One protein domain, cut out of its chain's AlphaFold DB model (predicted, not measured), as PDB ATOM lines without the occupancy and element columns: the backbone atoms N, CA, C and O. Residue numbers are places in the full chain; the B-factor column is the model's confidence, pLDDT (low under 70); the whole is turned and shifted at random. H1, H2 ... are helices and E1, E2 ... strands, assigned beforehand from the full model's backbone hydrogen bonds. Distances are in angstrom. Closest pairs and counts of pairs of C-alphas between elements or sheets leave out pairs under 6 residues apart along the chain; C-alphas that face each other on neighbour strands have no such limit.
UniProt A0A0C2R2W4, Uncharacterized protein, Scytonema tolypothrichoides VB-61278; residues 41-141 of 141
ATOM      1  N   ASP A  41     147.074 123.162  98.260       87.44
ATOM      2  CA  ASP A  41     148.415 122.590  98.406       87.44
ATOM      3  C   ASP A  41     148.916 122.720  99.852       87.44
ATOM      4  O   ASP A  41     149.488 121.781 100.406       87.44
ATOM      5  N   LEU A  42     148.656 123.863 100.501       88.25
ATOM      6  CA  LEU A  42     148.979 124.049 101.916       88.25
ATOM      7  C   LEU A  42     148.228 123.064 102.811       88.25
ATOM      8  O   LEU A  42     148.851 122.496 103.698       88.25
ATOM      9  N   TYR A  43     146.940 122.804 102.578       89.69
ATOM     10  CA  TYR A  43     146.203 121.815 103.373       89.69
ATOM     11  C   TYR A  43     146.795 120.417 103.230       89.69
ATOM     12  O   TYR A  43     146.900 119.697 104.223       89.69
ATOM     13  N   HIS A  44     147.229 120.040 102.027       89.31
ATOM     14  CA  HIS A  44     147.957 118.789 101.826       89.31
ATOM     15  C   HIS A  44     149.262 118.763 102.626       89.31
ATOM     16  O   HIS A  44     149.519 117.806 103.356       89.31
ATOM     17  N   LEU A  45     150.055 119.835 102.566       87.94
ATOM     18  CA  LEU A  45     151.303 119.951 103.324       87.94
ATOM     19  C   LEU A  45     151.079 119.929 104.842       87.94
ATOM     20  O   LEU A  45     151.857 119.309 105.563       87.94
ATOM     21  N   GLU A  46     150.030 120.567 105.350       90.69
ATOM     22  CA  GLU A  46     149.690 120.571 106.776       90.69
ATOM     23  C   GLU A  46     149.267 119.181 107.244       90.69
ATOM     24  O   GLU A  46     149.819 118.661 108.213       90.69
ATOM     25  N   VAL A  47     148.348 118.534 106.521       91.38
ATOM     26  CA  VAL A  47     147.885 117.186 106.871       91.38
ATOM     27  C   VAL A  47     149.004 116.153 106.747       91.38
ATOM     28  O   VAL A  47     149.057 115.235 107.563       91.38
ATOM     29  N   SER A  48     149.942 116.335 105.816       88.00
ATOM     30  CA  SER A  48     151.108 115.457 105.662       88.00
ATOM     31  C   SER A  48     152.081 115.438 106.827       88.00
ATOM     32  O   SER A  48     152.885 114.518 106.943       88.00
ATOM     33  N   GLN A  49     152.036 116.467 107.668       87.56
ATOM     34  CA  GLN A  49     152.871 116.564 108.859       87.56
ATOM     35  C   GLN A  49     152.197 115.936 110.080       87.56
ATOM     36  O   GLN A  49     152.827 115.835 111.136       87.56
ATOM     37  N   LEU A  50     150.919 115.564 109.957       89.56
ATOM     38  CA  LEU A  50     150.159 114.884 110.993       89.56
ATOM     39  C   LEU A  50     150.386 113.379 110.895       89.56
ATOM     40  O   LEU A  50     150.602 112.825 109.818       89.56
ATOM     41  N   GLU A  51     150.229 112.681 112.017       88.00
ATOM     42  CA  GLU A  51     150.188 111.223 111.973       88.00
ATOM     43  C   GLU A  51     149.062 110.721 111.056       88.00
ATOM     44  O   GLU A  51     148.001 111.343 110.906       88.00
ATOM     45  N   ARG A  52     149.286 109.568 110.425       87.19
ATOM     46  CA  ARG A  52     148.274 108.929 109.581       87.19
ATOM     47  C   ARG A  52     147.104 108.477 110.439       87.19
ATOM     48  O   ARG A  52     147.290 107.946 111.532       87.19
ATOM     49  N   ILE A  53     145.898 108.621 109.904       89.75
ATOM     50  CA  ILE A  53     144.682 108.101 110.531       89.75
ATOM     51  C   ILE A  53     144.038 107.063 109.622       89.75
ATOM     52  O   ILE A  53     144.192 107.098 108.400       89.75
ATOM     53  N   LYS A  54     143.292 106.141 110.223       89.56
ATOM     54  CA  LYS A  54     142.504 105.167 109.474       89.56
ATOM     55  C   LYS A  54     141.142 105.758 109.113       89.56
ATOM     56  O   LYS A  54     140.431 106.234 109.998       89.56
ATOM     57  N   ILE A  55     140.757 105.687 107.843       91.25
ATOM     58  CA  ILE A  55     139.419 106.026 107.347       91.25
ATOM     59  C   ILE A  55     138.887 104.796 106.609       91.25
ATOM     60  O   ILE A  55     139.460 104.355 105.618       91.25
ATOM     61  N   GLY A  56     137.814 104.188 107.123       89.25
ATOM     62  CA  GLY A  56     137.367 102.877 106.649       89.25
ATOM     63  C   GLY A  56     138.467 101.823 106.825       89.25
ATOM     64  O   GLY A  56     138.919 101.573 107.946       89.25
ATOM     65  N   LYS A  57     138.903 101.212 105.720       88.38
ATOM     66  CA  LYS A  57     140.040 100.278 105.706       88.38
ATOM     67  C   LYS A  57     141.374 100.980 105.440       88.38
ATOM     68  O   LYS A  57     142.390 100.499 105.910       88.38
ATOM     69  N   SER A  58     141.356 102.156 104.824       86.75
ATOM     70  CA  SER A  58     142.545 102.830 104.311       86.75
ATOM     71  C   SER A  58     143.266 103.688 105.349       86.75
ATOM     72  O   SER A  58     142.643 104.311 106.213       86.75
ATOM     73  N   TRP A  59     144.589 103.782 105.226       85.88
ATOM     74  CA  TRP A  59     145.418 104.710 106.001       85.88
ATOM     75  C   TRP A  59     145.742 105.953 105.171       85.88
ATOM     76  O   TRP A  59     146.479 105.868 104.187       85.88
ATOM     77  N   VAL A  60     145.254 107.114 105.600       85.56
ATOM     78  CA  VAL A  60     145.353 108.377 104.845       85.56
ATOM     79  C   VAL A  60     146.411 109.315 105.426       85.56
ATOM     80  O   VAL A  60     146.643 109.332 106.639       85.56
ATOM     81  N   SER A  61     147.043 110.107 104.565       79.19
ATOM     82  CA  SER A  61     148.242 110.903 104.873       79.19
ATOM     83  C   SER A  61     148.126 112.376 104.483       79.19
ATOM     84  O   SER A  61     149.023 113.141 104.785       79.19
ATOM     85  N   GLY A  62     147.061 112.791 103.802       76.81
ATOM     86  CA  GLY A  62     146.937 114.130 103.226       76.81
ATOM     87  C   GLY A  62     147.901 114.407 102.076       76.81
ATOM     88  O   GLY A  62     147.990 115.538 101.623       76.81
ATOM     89  N   ILE A  63     148.623 113.402 101.588       74.44
ATOM     90  CA  ILE A  63     149.354 113.463 100.327       74.44
ATOM     91  C   ILE A  63     148.919 112.251  99.532       74.44
ATOM     92  O   ILE A  63     148.880 111.153 100.092       74.44
ATOM     93  N   HIS A  64     148.667 112.479  98.242       69.12
ATOM     94  CA  HIS A  64     148.135 111.545  97.260       69.12
ATOM     95  C   HIS A  64     148.934 110.230  97.106       69.12
ATOM     96  O   HIS A  64     149.557 109.975  96.079       69.12
ATOM     97  N   GLY A  65     148.978 109.392  98.138       55.00
ATOM     98  CA  GLY A  65     149.646 108.093  98.129       55.00
ATOM     99  C   GLY A  65     151.167 108.180  98.012       55.00
ATOM    100  O   GLY A  65     151.813 107.164  97.766       55.00
ATOM    101  N   ILE A  66     151.759 109.370  98.179       61.06
ATOM    102  CA  ILE A  66     153.210 109.543  98.083       61.06
ATOM    103  C   ILE A  66     153.860 108.916  99.317       61.06
ATOM    104  O   ILE A  66     153.797 109.448 100.427       61.06
ATOM    105  N   ASN A  67     154.519 107.781  99.091       60.41
ATOM    106  CA  ASN A  67     155.381 107.130 100.064       60.41
ATOM    107  C   ASN A  67     156.710 107.875 100.145       60.41
ATOM    108  O   ASN A  67     157.603 107.663  99.325       60.41
ATOM    109  N   SER A  68     156.823 108.774 101.117       61.12
ATOM    110  CA  SER A  68     158.066 109.481 101.376       61.12
ATOM    111  C   SER A  68     158.411 109.430 102.862       61.12
ATOM    112  O   SER A  68     157.609 109.898 103.680       61.12
ATOM    113  N   PRO A  69     159.621 108.953 103.217       64.38
ATOM    114  CA  PRO A  69     160.116 108.996 104.591       64.38
ATOM    115  C   PRO A  69     160.283 110.431 105.106       64.38
ATOM    116  O   PRO A  69     160.406 110.638 106.305       64.38
ATOM    117  N   VAL A  70     160.243 111.431 104.214       70.56
ATOM    118  CA  VAL A  70     160.221 112.854 104.582       70.56
ATOM    119  C   VAL A  70     158.932 113.228 105.323       70.56
ATOM    120  O   VAL A  70     158.957 114.124 106.159       70.56
ATOM    121  N   PHE A  71     157.817 112.550 105.032       68.12
ATOM    122  CA  PHE A  71     156.514 112.848 105.635       68.12
ATOM    123  C   PHE A  71     156.087 111.798 106.670       68.12
ATOM    124  O   PHE A  71     155.416 112.139 107.637       68.12
ATOM    125  N   HIS A  72     156.481 110.525 106.508       71.31
ATOM    126  CA  HIS A  72     156.040 109.449 107.400       71.31
ATOM    127  C   HIS A  72     157.129 108.396 107.646       71.31
ATOM    128  O   HIS A  72     157.688 107.836 106.710       71.31
ATOM    129  N   ASN A  73     157.359 108.056 108.918       65.75
ATOM    130  CA  ASN A  73     158.397 107.103 109.340       65.75
ATOM    131  C   ASN A  73     158.036 105.617 109.132       65.75
ATOM    132  O   ASN A  73     158.860 104.749 109.413       65.75
ATOM    133  N   SER A  74     156.815 105.293 108.689       61.19
ATOM    134  CA  SER A  74     156.340 103.914 108.520       61.19
ATOM    135  C   SER A  74     156.025 103.582 107.053       61.19
ATOM    136  O   SER A  74     155.486 104.434 106.342       61.19
ATOM    137  N   PRO A  75     156.323 102.349 106.586       60.41
ATOM    138  CA  PRO A  75     156.031 101.943 105.218       60.41
ATOM    139  C   PRO A  75     154.531 102.032 104.913       60.41
ATOM    140  O   PRO A  75     153.684 101.589 105.694       60.41
ATOM    141  N   ILE A  76     154.196 102.596 103.753       57.56
ATOM    142  CA  ILE A  76     152.825 102.612 103.242       57.56
ATOM    143  C   ILE A  76     152.516 101.226 102.669       57.56
ATOM    144  O   ILE A  76     153.026 100.861 101.615       57.56
ATOM    145  N   VAL A  77     151.698 100.449 103.379       57.62
ATOM    146  CA  VAL A  77     151.108  99.205 102.859       57.62
ATOM    147  C   VAL A  77     149.951  99.562 101.913       57.62
ATOM    148  O   VAL A  77     149.305 100.594 102.123       57.62
ATOM    149  N   GLU A  78     149.704  98.745 100.882       57.25
ATOM    150  CA  GLU A  78     148.631  98.910  99.883       57.25
ATOM    151  C   GLU A  78     147.225  98.923 100.506       57.25
ATOM    152  O   GLU A  78     146.497  97.945 100.449       57.25
ATOM    153  N   GLU A  79     146.822 100.056 101.074       56.03
ATOM    154  CA  GLU A  79     145.431 100.424 101.360       56.03
ATOM    155  C   GLU A  79     145.319 101.962 101.295       56.03
ATOM    156  O   GLU A  79     144.881 102.621 102.239       56.03
ATOM    157  N   TYR A  80     145.811 102.567 100.208       70.88
ATOM    158  CA  TYR A  80     145.652 103.998  99.926       70.88
ATOM    159  C   TYR A  80     144.360 104.232  99.137       70.88
ATOM    160  O   TYR A  80     144.090 103.546  98.155       70.88
ATOM    161  N   ASP A  81     143.573 105.220  99.559       78.38
ATOM    162  CA  ASP A  81     142.415 105.702  98.809       78.38
ATOM    163  C   ASP A  81     142.491 107.231  98.729       78.38
ATOM    164  O   ASP A  81     142.290 107.925  99.729       78.38
ATOM    165  N   GLY A  82     142.786 107.757  97.536       79.75
ATOM    166  CA  GLY A  82     142.890 109.201  97.307       79.75
ATOM    167  C   GLY A  82     141.596 109.955  97.562       79.75
ATOM    168  O   GLY A  82     141.625 111.105  97.985       79.75
ATOM    169  N   TYR A  83     140.454 109.284  97.430       86.69
ATOM    170  CA  TYR A  83     139.173 109.856  97.807       86.69
ATOM    171  C   TYR A  83     139.091 110.089  99.320       86.69
ATOM    172  O   TYR A  83     138.625 111.128  99.774       86.69
ATOM    173  N   LEU A  84     139.555 109.136 100.130       89.56
ATOM    174  CA  LEU A  84     139.557 109.290 101.588       89.56
ATOM    175  C   LEU A  84     140.629 110.280 102.059       89.56
ATOM    176  O   LEU A  84     140.468 110.896 103.112       89.56
ATOM    177  N   ASP A  85     141.683 110.468 101.267       88.00
ATOM    178  CA  ASP A  85     142.672 111.519 101.484       88.00
ATOM    179  C   ASP A  85     142.033 112.907 101.329       88.00
ATOM    180  O   ASP A  85     142.070 113.708 102.264       88.00
ATOM    181  N   GLU A  86     141.311 113.142 100.231       88.50
ATOM    182  CA  GLU A  86     140.540 114.375 100.017       88.50
ATOM    183  C   GLU A  86     139.465 114.605 101.090       88.50
ATOM    184  O   GLU A  86     139.229 115.742 101.506       88.50
ATOM    185  N   ALA A  87     138.852 113.531 101.601       91.50
ATOM    186  CA  ALA A  87     137.934 113.618 102.734       91.50
ATOM    187  C   ALA A  87     138.628 114.197 103.974       91.50
ATOM    188  O   ALA A  87     138.091 115.091 104.634       91.50
ATOM    189  N   ARG A  88     139.840 113.717 104.284       91.75
ATOM    190  CA  ARG A  88     140.637 114.231 105.405       91.75
ATOM    191  C   ARG A  88     141.044 115.686 105.178       91.75
ATOM    192  O   ARG A  88     140.953 116.480 106.112       91.75
ATOM    193  N   ILE A  89     141.434 116.050 103.955       91.69
ATOM    194  CA  ILE A  89     141.768 117.434 103.585       91.69
ATOM    195  C   ILE A  89     140.570 118.359 103.783       91.69
ATOM    196  O   ILE A  89     140.713 119.422 104.379       91.69
ATOM    197  N   ALA A  90     139.374 117.950 103.357       91.44
ATOM    198  CA  ALA A  90     138.159 118.738 103.545       91.44
ATOM    199  C   ALA A  90     137.803 118.938 105.025       91.44
ATOM    200  O   ALA A  90     137.393 120.030 105.416       91.44
ATOM    201  N   ILE A  91     137.982 117.902 105.852       91.88
ATOM    202  CA  ILE A  91     137.809 118.004 107.307       91.88
ATOM    203  C   ILE A  91     138.829 118.989 107.888       91.88
ATOM    204  O   ILE A  91     138.459 119.874 108.655       91.88
ATOM    205  N   HIS A  92     140.101 118.878 107.502       93.38
ATOM    206  CA  HIS A  92     141.155 119.773 107.976       93.38
ATOM    207  C   HIS A  92     140.909 121.234 107.570       93.38
ATOM    208  O   HIS A  92     141.025 122.133 108.403       93.38
ATOM    209  N   GLU A  93     140.507 121.467 106.320       91.56
ATOM    210  CA  GLU A  93     140.115 122.780 105.798       91.56
ATOM    211  C   GLU A  93     138.938 123.362 106.598       91.56
ATOM    212  O   GLU A  93     139.000 124.507 107.044       91.56
ATOM    213  N   GLY A  94     137.889 122.568 106.841       89.50
ATOM    214  CA  GLY A  94     136.717 122.991 107.611       89.50
ATOM    215  C   GLY A  94     137.020 123.343 109.072       89.50
ATOM    216  O   GLY A  94     136.355 124.211 109.631       89.50
ATOM    217  N   LEU A  95     138.026 122.704 109.679       90.19
ATOM    218  CA  LEU A  95     138.429 122.950 111.068       90.19
ATOM    219  C   LEU A  95     139.390 124.130 111.221       90.19
ATOM    220  O   LEU A  95     139.256 124.911 112.159       90.19
ATOM    221  N   THR A  96     140.375 124.252 110.333       89.38
ATOM    222  CA  THR A  96     141.445 125.256 110.474       89.38
ATOM    223  C   THR A  96     141.080 126.588 109.839       89.38
ATOM    224  O   THR A  96     141.520 127.638 110.307       89.38
ATOM    225  N   ARG A  97     140.297 126.562 108.754       87.06
ATOM    226  CA  ARG A  97     139.938 127.743 107.959       87.06
ATOM    227  C   ARG A  97     138.462 127.665 107.551       87.06
ATOM    228  O   ARG A  97     138.136 127.481 106.371       87.06
ATOM    229  N   PRO A  98     137.544 127.773 108.528       85.69
ATOM    230  CA  PRO A  98     136.118 127.657 108.273       85.69
ATOM    231  C   PRO A  98     135.623 128.784 107.358       85.69
ATOM    232  O   PRO A  98     135.891 129.966 107.562       85.69
ATOM    233  N   SER A  99     134.859 128.399 106.347       85.00
ATOM    234  CA  SER A  99     134.135 129.262 105.417       85.00
ATOM    235  C   SER A  99     132.823 128.570 105.050       85.00
ATOM    236  O   SER A  99     132.689 127.357 105.223       85.00
ATOM    237  N   ALA A 100     131.851 129.303 104.504       84.31
ATOM    238  CA  ALA A 100     130.612 128.686 104.027       84.31
ATOM    239  C   ALA A 100     130.897 127.563 103.008       84.31
ATOM    240  O   ALA A 100     130.274 126.503 103.054       84.31
ATOM    241  N   PHE A 101     131.889 127.766 102.132       84.50
ATOM    242  CA  PHE A 101     132.327 126.759 101.175       84.50
ATOM    243  C   PHE A 101     132.985 125.541 101.835       84.50
ATOM    244  O   PHE A 101     132.622 124.415 101.502       84.50
ATOM    245  N   SER A 102     133.923 125.730 102.771       85.19
ATOM    246  CA  SER A 102     134.613 124.601 103.414       85.19
ATOM    247  C   SER A 102     133.690 123.796 104.326       85.19
ATOM    248  O   SER A 102     133.798 122.572 104.365       85.19
ATOM    249  N   LEU A 103     132.714 124.442 104.967       84.69
ATOM    250  CA  LEU A 103     131.660 123.753 105.710       84.69
ATOM    251  C   LEU A 103     130.760 122.932 104.781       84.69
ATOM    252  O   LEU A 103     130.512 121.762 105.062       84.69
ATOM    253  N   LEU A 104     130.325 123.491 103.644       87.44
ATOM    254  CA  LEU A 104     129.542 122.748 102.650       87.44
ATOM    255  C   LEU A 104     130.330 121.555 102.091       87.44
ATOM    256  O   LEU A 104     129.801 120.448 102.015       87.44
ATOM    257  N   LYS A 105     131.605 121.764 101.750       86.88
ATOM    258  CA  LYS A 105     132.519 120.707 101.306       86.88
ATOM    259  C   LYS A 105     132.626 119.614 102.373       86.88
ATOM    260  O   LYS A 105     132.440 118.444 102.055       86.88
ATOM    261  N   GLY A 106     132.850 119.985 103.635       86.06
ATOM    262  CA  GLY A 106     132.890 119.060 104.769       86.06
ATOM    263  C   GLY A 106     131.597 118.255 104.931       86.06
ATOM    264  O   GLY A 106     131.657 117.038 105.079       86.06
ATOM    265  N   LEU A 107     130.430 118.895 104.813       88.00
ATOM    266  CA  LEU A 107     129.130 118.216 104.854       88.00
ATOM    267  C   LEU A 107     128.967 117.205 103.712       88.00
ATOM    268  O   LEU A 107     128.535 116.079 103.959       88.00
ATOM    269  N   CYS A 108     129.353 117.560 102.482       91.12
ATOM    270  CA  CYS A 108     129.344 116.622 101.356       91.12
ATOM    271  C   CYS A 108     130.212 115.391 101.650       91.12
ATOM    272  O   CYS A 108     129.780 114.262 101.419       91.12
ATOM    273  N   TRP A 109     131.404 115.593 102.213       92.44
ATOM    274  CA  TRP A 109     132.292 114.496 102.587       92.44
ATOM    275  C   TRP A 109     131.734 113.634 103.716       92.44
ATOM    276  O   TRP A 109     131.792 112.412 103.614       92.44
ATOM    277  N   ILE A 110     131.128 114.235 104.741       90.88
ATOM    278  CA  ILE A 110     130.450 113.504 105.821       90.88
ATOM    279  C   ILE A 110     129.354 112.600 105.247       90.88
ATOM    280  O   ILE A 110     129.325 111.412 105.561       90.88
ATOM    281  N   ILE A 111     128.498 113.126 104.362       92.81
ATOM    282  CA  ILE A 111     127.442 112.341 103.704       92.81
ATOM    283  C   ILE A 111     128.055 111.169 102.932       92.81
ATOM    284  O   ILE A 111     127.599 110.035 103.053       92.81
ATOM    285  N   LEU A 112     129.120 111.414 102.169       92.94
ATOM    286  CA  LEU A 112     129.754 110.376 101.364       92.94
ATOM    287  C   LEU A 112     130.459 109.302 102.208       92.94
ATOM    288  O   LEU A 112     130.465 108.136 101.818       92.94
ATOM    289  N   LEU A 113     131.023 109.665 103.362       94.44
ATOM    290  CA  LEU A 113     131.569 108.702 104.322       94.44
ATOM    291  C   LEU A 113     130.460 107.794 104.871       94.44
ATOM    292  O   LEU A 113     130.624 106.574 104.850       94.44
ATOM    293  N   ILE A 114     129.309 108.364 105.253       94.75
ATOM    294  CA  ILE A 114     128.136 107.598 105.709       94.75
ATOM    295  C   ILE A 114     127.670 106.630 104.617       94.75
ATOM    296  O   ILE A 114     127.469 105.450 104.895       94.75
ATOM    297  N   LEU A 115     127.561 107.094 103.366       94.81
ATOM    298  CA  LEU A 115     127.168 106.254 102.226       94.81
ATOM    299  C   LEU A 115     128.149 105.098 101.965       94.81
ATOM    300  O   LEU A 115     127.741 104.053 101.467       94.81
ATOM    301  N   LYS A 116     129.427 105.258 102.324       92.06
ATOM    302  CA  LYS A 116     130.450 104.200 102.266       92.06
ATOM    303  C   LYS A 116     130.494 103.312 103.522       92.06
ATOM    304  O   LYS A 116     131.366 102.451 103.615       92.06
ATOM    305  N   GLY A 117     129.594 103.510 104.487       94.50
ATOM    306  CA  GLY A 117     129.584 102.772 105.755       94.50
ATOM    307  C   GLY A 117     130.738 103.142 106.693       94.50
ATOM    308  O   GLY A 117     131.139 102.334 107.529       94.50
ATOM    309  N   ILE A 118     131.309 104.339 106.540       95.44
ATOM    310  CA  ILE A 118     132.407 104.850 107.363       95.44
ATOM    311  C   ILE A 118     131.841 105.859 108.360       95.44
ATOM    312  O   ILE A 118     131.204 106.826 107.958       95.44
ATOM    313  N   ASP A 119     132.123 105.663 109.651       95.38
ATOM    314  CA  ASP A 119     131.725 106.587 110.719       95.38
ATOM    315  C   ASP A 119     132.488 107.930 110.614       95.38
ATOM    316  O   ASP A 119     133.692 107.973 110.906       95.38
ATOM    317  N   PRO A 120     131.819 109.039 110.238       94.31
ATOM    318  CA  PRO A 120     132.468 110.338 110.092       94.31
ATOM    319  C   PRO A 120     132.890 110.948 111.430       94.31
ATOM    320  O   PRO A 120     133.885 111.673 111.475       94.31
ATOM    321  N   LEU A 121     132.182 110.652 112.526       94.69
ATOM    322  CA  LEU A 121     132.527 111.163 113.852       94.69
ATOM    323  C   LEU A 121     133.831 110.526 114.338       94.69
ATOM    324  O   LEU A 121     134.727 111.225 114.810       94.69
ATOM    325  N   ALA A 122     133.990 109.215 114.142       95.44
ATOM    326  CA  ALA A 122     135.248 108.533 114.437       95.44
ATOM    327  C   ALA A 122     136.415 109.060 113.584       95.44
ATOM    328  O   ALA A 122     137.555 109.123 114.053       95.44
ATOM    329  N   VAL A 123     136.169 109.429 112.321       94.94
ATOM    330  CA  VAL A 123     137.176 110.092 111.473       94.94
ATOM    331  C   VAL A 123     137.547 111.462 112.043       94.94
ATOM    332  O   VAL A 123     138.735 111.737 112.210       94.94
ATOM    333  N   LEU A 124     136.557 112.281 112.407       95.31
ATOM    334  CA  LEU A 124     136.767 113.607 112.982       95.31
ATOM    335  C   LEU A 124     137.582 113.549 114.282       95.31
ATOM    336  O   LEU A 124     138.575 114.260 114.408       95.31
ATOM    337  N   ILE A 125     137.217 112.664 115.214       96.44
ATOM    338  CA  ILE A 125     137.930 112.487 116.491       96.44
ATOM    339  C   ILE A 125     139.388 112.087 116.251       96.44
ATOM    340  O   ILE A 125     140.291 112.652 116.865       96.44
ATOM    341  N   ARG A 126     139.642 111.123 115.355       95.88
ATOM    342  CA  ARG A 126     141.013 110.707 115.018       95.88
ATOM    343  C   ARG A 126     141.815 111.851 114.411       95.88
ATOM    344  O   ARG A 126     142.978 112.023 114.759       95.88
ATOM    345  N   HIS A 127     141.196 112.640 113.536       95.56
ATOM    346  CA  HIS A 127     141.851 113.794 112.933       95.56
ATOM    347  C   HIS A 127     142.197 114.863 113.977       95.56
ATOM    348  O   HIS A 127     143.340 115.309 114.010       95.56
ATOM    349  N   ILE A 128     141.275 115.207 114.881       96.00
ATOM    350  CA  ILE A 128     141.537 116.158 115.977       96.00
ATOM    351  C   ILE A 128     142.691 115.675 116.858       96.00
ATOM    352  O   ILE A 128     143.644 116.423 117.056       96.00
ATOM    353  N   LYS A 129     142.680 114.404 117.280       96.38
ATOM    354  CA  LYS A 129     143.785 113.817 118.056       96.38
ATOM    355  C   LYS A 129     145.129 113.913 117.331       96.38
ATOM    356  O   LYS A 129     146.135 114.241 117.954       96.38
ATOM    357  N   SER A 130     145.148 113.687 116.013       94.50
ATOM    358  CA  SER A 130     146.376 113.820 115.217       94.50
ATOM    359  C   SER A 130     146.910 115.260 115.193       94.50
ATOM    360  O   SER A 130     148.123 115.461 115.218       94.50
ATOM    361  N   MET A 131     146.021 116.261 115.200       95.25
ATOM    362  CA  MET A 131     146.400 117.676 115.294       95.25
ATOM    363  C   MET A 131     146.919 118.030 116.691       95.25
ATOM    364  O   MET A 131     147.968 118.658 116.800       95.25
ATOM    365  N   GLU A 132     146.228 117.594 117.749       94.94
ATOM    366  CA  GLU A 132     146.638 117.821 119.143       94.94
ATOM    367  C   GLU A 132     148.029 117.247 119.419       94.94
ATOM    368  O   GLU A 132     148.878 117.913 120.008       94.94
ATOM    369  N   LYS A 133     148.299 116.030 118.935       93.00
ATOM    370  CA  LYS A 133     149.618 115.408 119.053       93.00
ATOM    371  C   LYS A 133     150.694 116.220 118.334       93.00
ATOM    372  O   LYS A 133     151.745 116.477 118.915       93.00
ATOM    373  N   LYS A 134     150.431 116.670 117.101       91.50
ATOM    374  CA  LYS A 134     151.389 117.503 116.363       91.50
ATOM    375  C   LYS A 134     151.670 118.820 117.083       91.50
ATOM    376  O   LYS A 134     152.808 119.277 117.125       91.50
ATOM    377  N   GLN A 135     150.640 119.422 117.667       91.19
ATOM    378  CA  GLN A 135     150.769 120.642 118.450       91.19
ATOM    379  C   GLN A 135     151.635 120.427 119.699       91.19
ATOM    380  O   GLN A 135     152.498 121.250 119.988       91.19
ATOM    381  N   GLN A 136     151.462 119.298 120.396       91.88
ATOM    382  CA  GLN A 136     152.328 118.914 121.513       91.88
ATOM    383  C   GLN A 136     153.784 118.741 121.063       91.88
ATOM    384  O   GLN A 136     154.672 119.308 121.687       91.88
ATOM    385  N   GLU A 137     154.040 118.028 119.962       89.44
ATOM    386  CA  GLU A 137     155.395 117.859 119.414       89.44
ATOM    387  C   GLU A 137     156.088 119.200 119.140       89.44
ATOM    388  O   GLU A 137     157.270 119.338 119.433       89.44
ATOM    389  N   LEU A 138     155.359 120.192 118.618       88.56
ATOM    390  CA  LEU A 138     155.897 121.526 118.334       88.56
ATOM    391  C   LEU A 138     156.142 122.372 119.595       88.56
ATOM    392  O   LEU A 138     156.972 123.272 119.556       88.56
ATOM    393  N   TRP A 139     155.425 122.124 120.694       82.56
ATOM    394  CA  TRP A 139     155.618 122.843 121.961       82.56
ATOM    395  C   TRP A 139     156.754 122.291 122.822       82.56
ATOM    396  O   TRP A 139     157.271 123.015 123.669       82.56
ATOM    397  N   TYR A 140     157.110 121.019 122.641       69.69
ATOM    398  CA  TYR A 140     158.199 120.363 123.372       69.69
ATOM    399  C   TYR A 140     159.521 120.310 122.578       69.69
ATOM    400  O   TYR A 140     160.456 119.631 123.006       69.69
ATOM    401  N   GLN A 141     159.589 121.007 121.438       56.44
ATOM    402  CA  GLN A 141     160.802 121.285 120.655       56.44
ATOM    403  C   GLN A 141     161.387 122.645 121.035       56.44
ATOM    404  O   GLN A 141     162.634 122.731 121.086       56.44
TER     405      GLN A 141
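Overview. This is residues 41 to 141 of the 141 residues of an uncharacterized protein of Scytonema tolypothrichoides VB-61278 (UniProt A0A0C2R2W4). Look first for a tiny two-strand hairpin, E1 and E2, set at one side of a mostly helical body, with E2 beside residues 82 to 89 of H2 and E1 beside residues 120 to 130 of the long helix H4. H3 folds back beside H2, short H1 crosses H2, and residues 136 to 141 stick out at the end of H4. The 101 printed residues hold four named helices and two named strands in the order H1, E1, E2, H2, H3, H4; the sheet, in the order E1 - E2, is antiparallel and the class is mostly helix. The whole is compact, with a radius of gyration of the C-alphas of 13.1 A and spans of 36 by 31 by 23 A.

Along the chain. Find C-alpha 53 at (144.682, 108.101, 110.531), where strand E1, residues 53 to 55, begins; E2 is residues 58 to 60. H2 takes residues 82 to 96 over 20.8 A, and H3 takes residues 100 to 115 over 22.8 A. H4, the longest helix, runs 28.9 A over residues 120 to 139, ending at C-alpha 139 at (155.618, 122.843, 121.961). H1 is residues 41 to 47, from C-alpha 41 at (148.415, 122.590, 98.406), and measures 10.1 A.

Arrangement. In the hairpin E1 and E2, look at N 55 and O 58, 2.8 A apart, and N 60 and O 53, 3.0 A apart, both within hydrogen-bond range. The closest C-alphas of E2 and H2 are those of Val 60 and Asp 85, 5.3 A apart. Those of E1 and H4 are Ile 55 and Val 123, 6.2 A apart. H2 is the hub, touching three other helices. H2 and H3 form a helical hairpin and touch, closest at the C-alphas of Gly 94 and Ser 102, 5.0 A, at a steep tilt of 41 degrees, opposite ways. H1 touches residues 88 to 93 of H2 alone, closest at the C-alphas of Tyr 43 and Ile 89, 6.2 A, about perpendicular at 87 degrees. H2 and H4 only just touch, with 3 pairs of C-alphas within 8 A, the closest being Ile 91 and Leu 124, 7.3 A. H3 and H4 only just touch, with 3 pairs, and only at the corner by their link. H1 and H4 are apart. In H1, H2, H3 and H4 every O i to N i+4 pair is within hydrogen-bond range.

Size, cuts and confidence. The two C-alphas farthest apart are those of Leu 115 and Gln 141, 41.2 A. The printed part has no cut. The link from E2 to H2, residues 61 to 81, is long; the other links are tight. Mean pLDDT of the printed part is 84.7, and it is under 70 at residues 64 to 69, 71, 73 to 79, and 140 to 141.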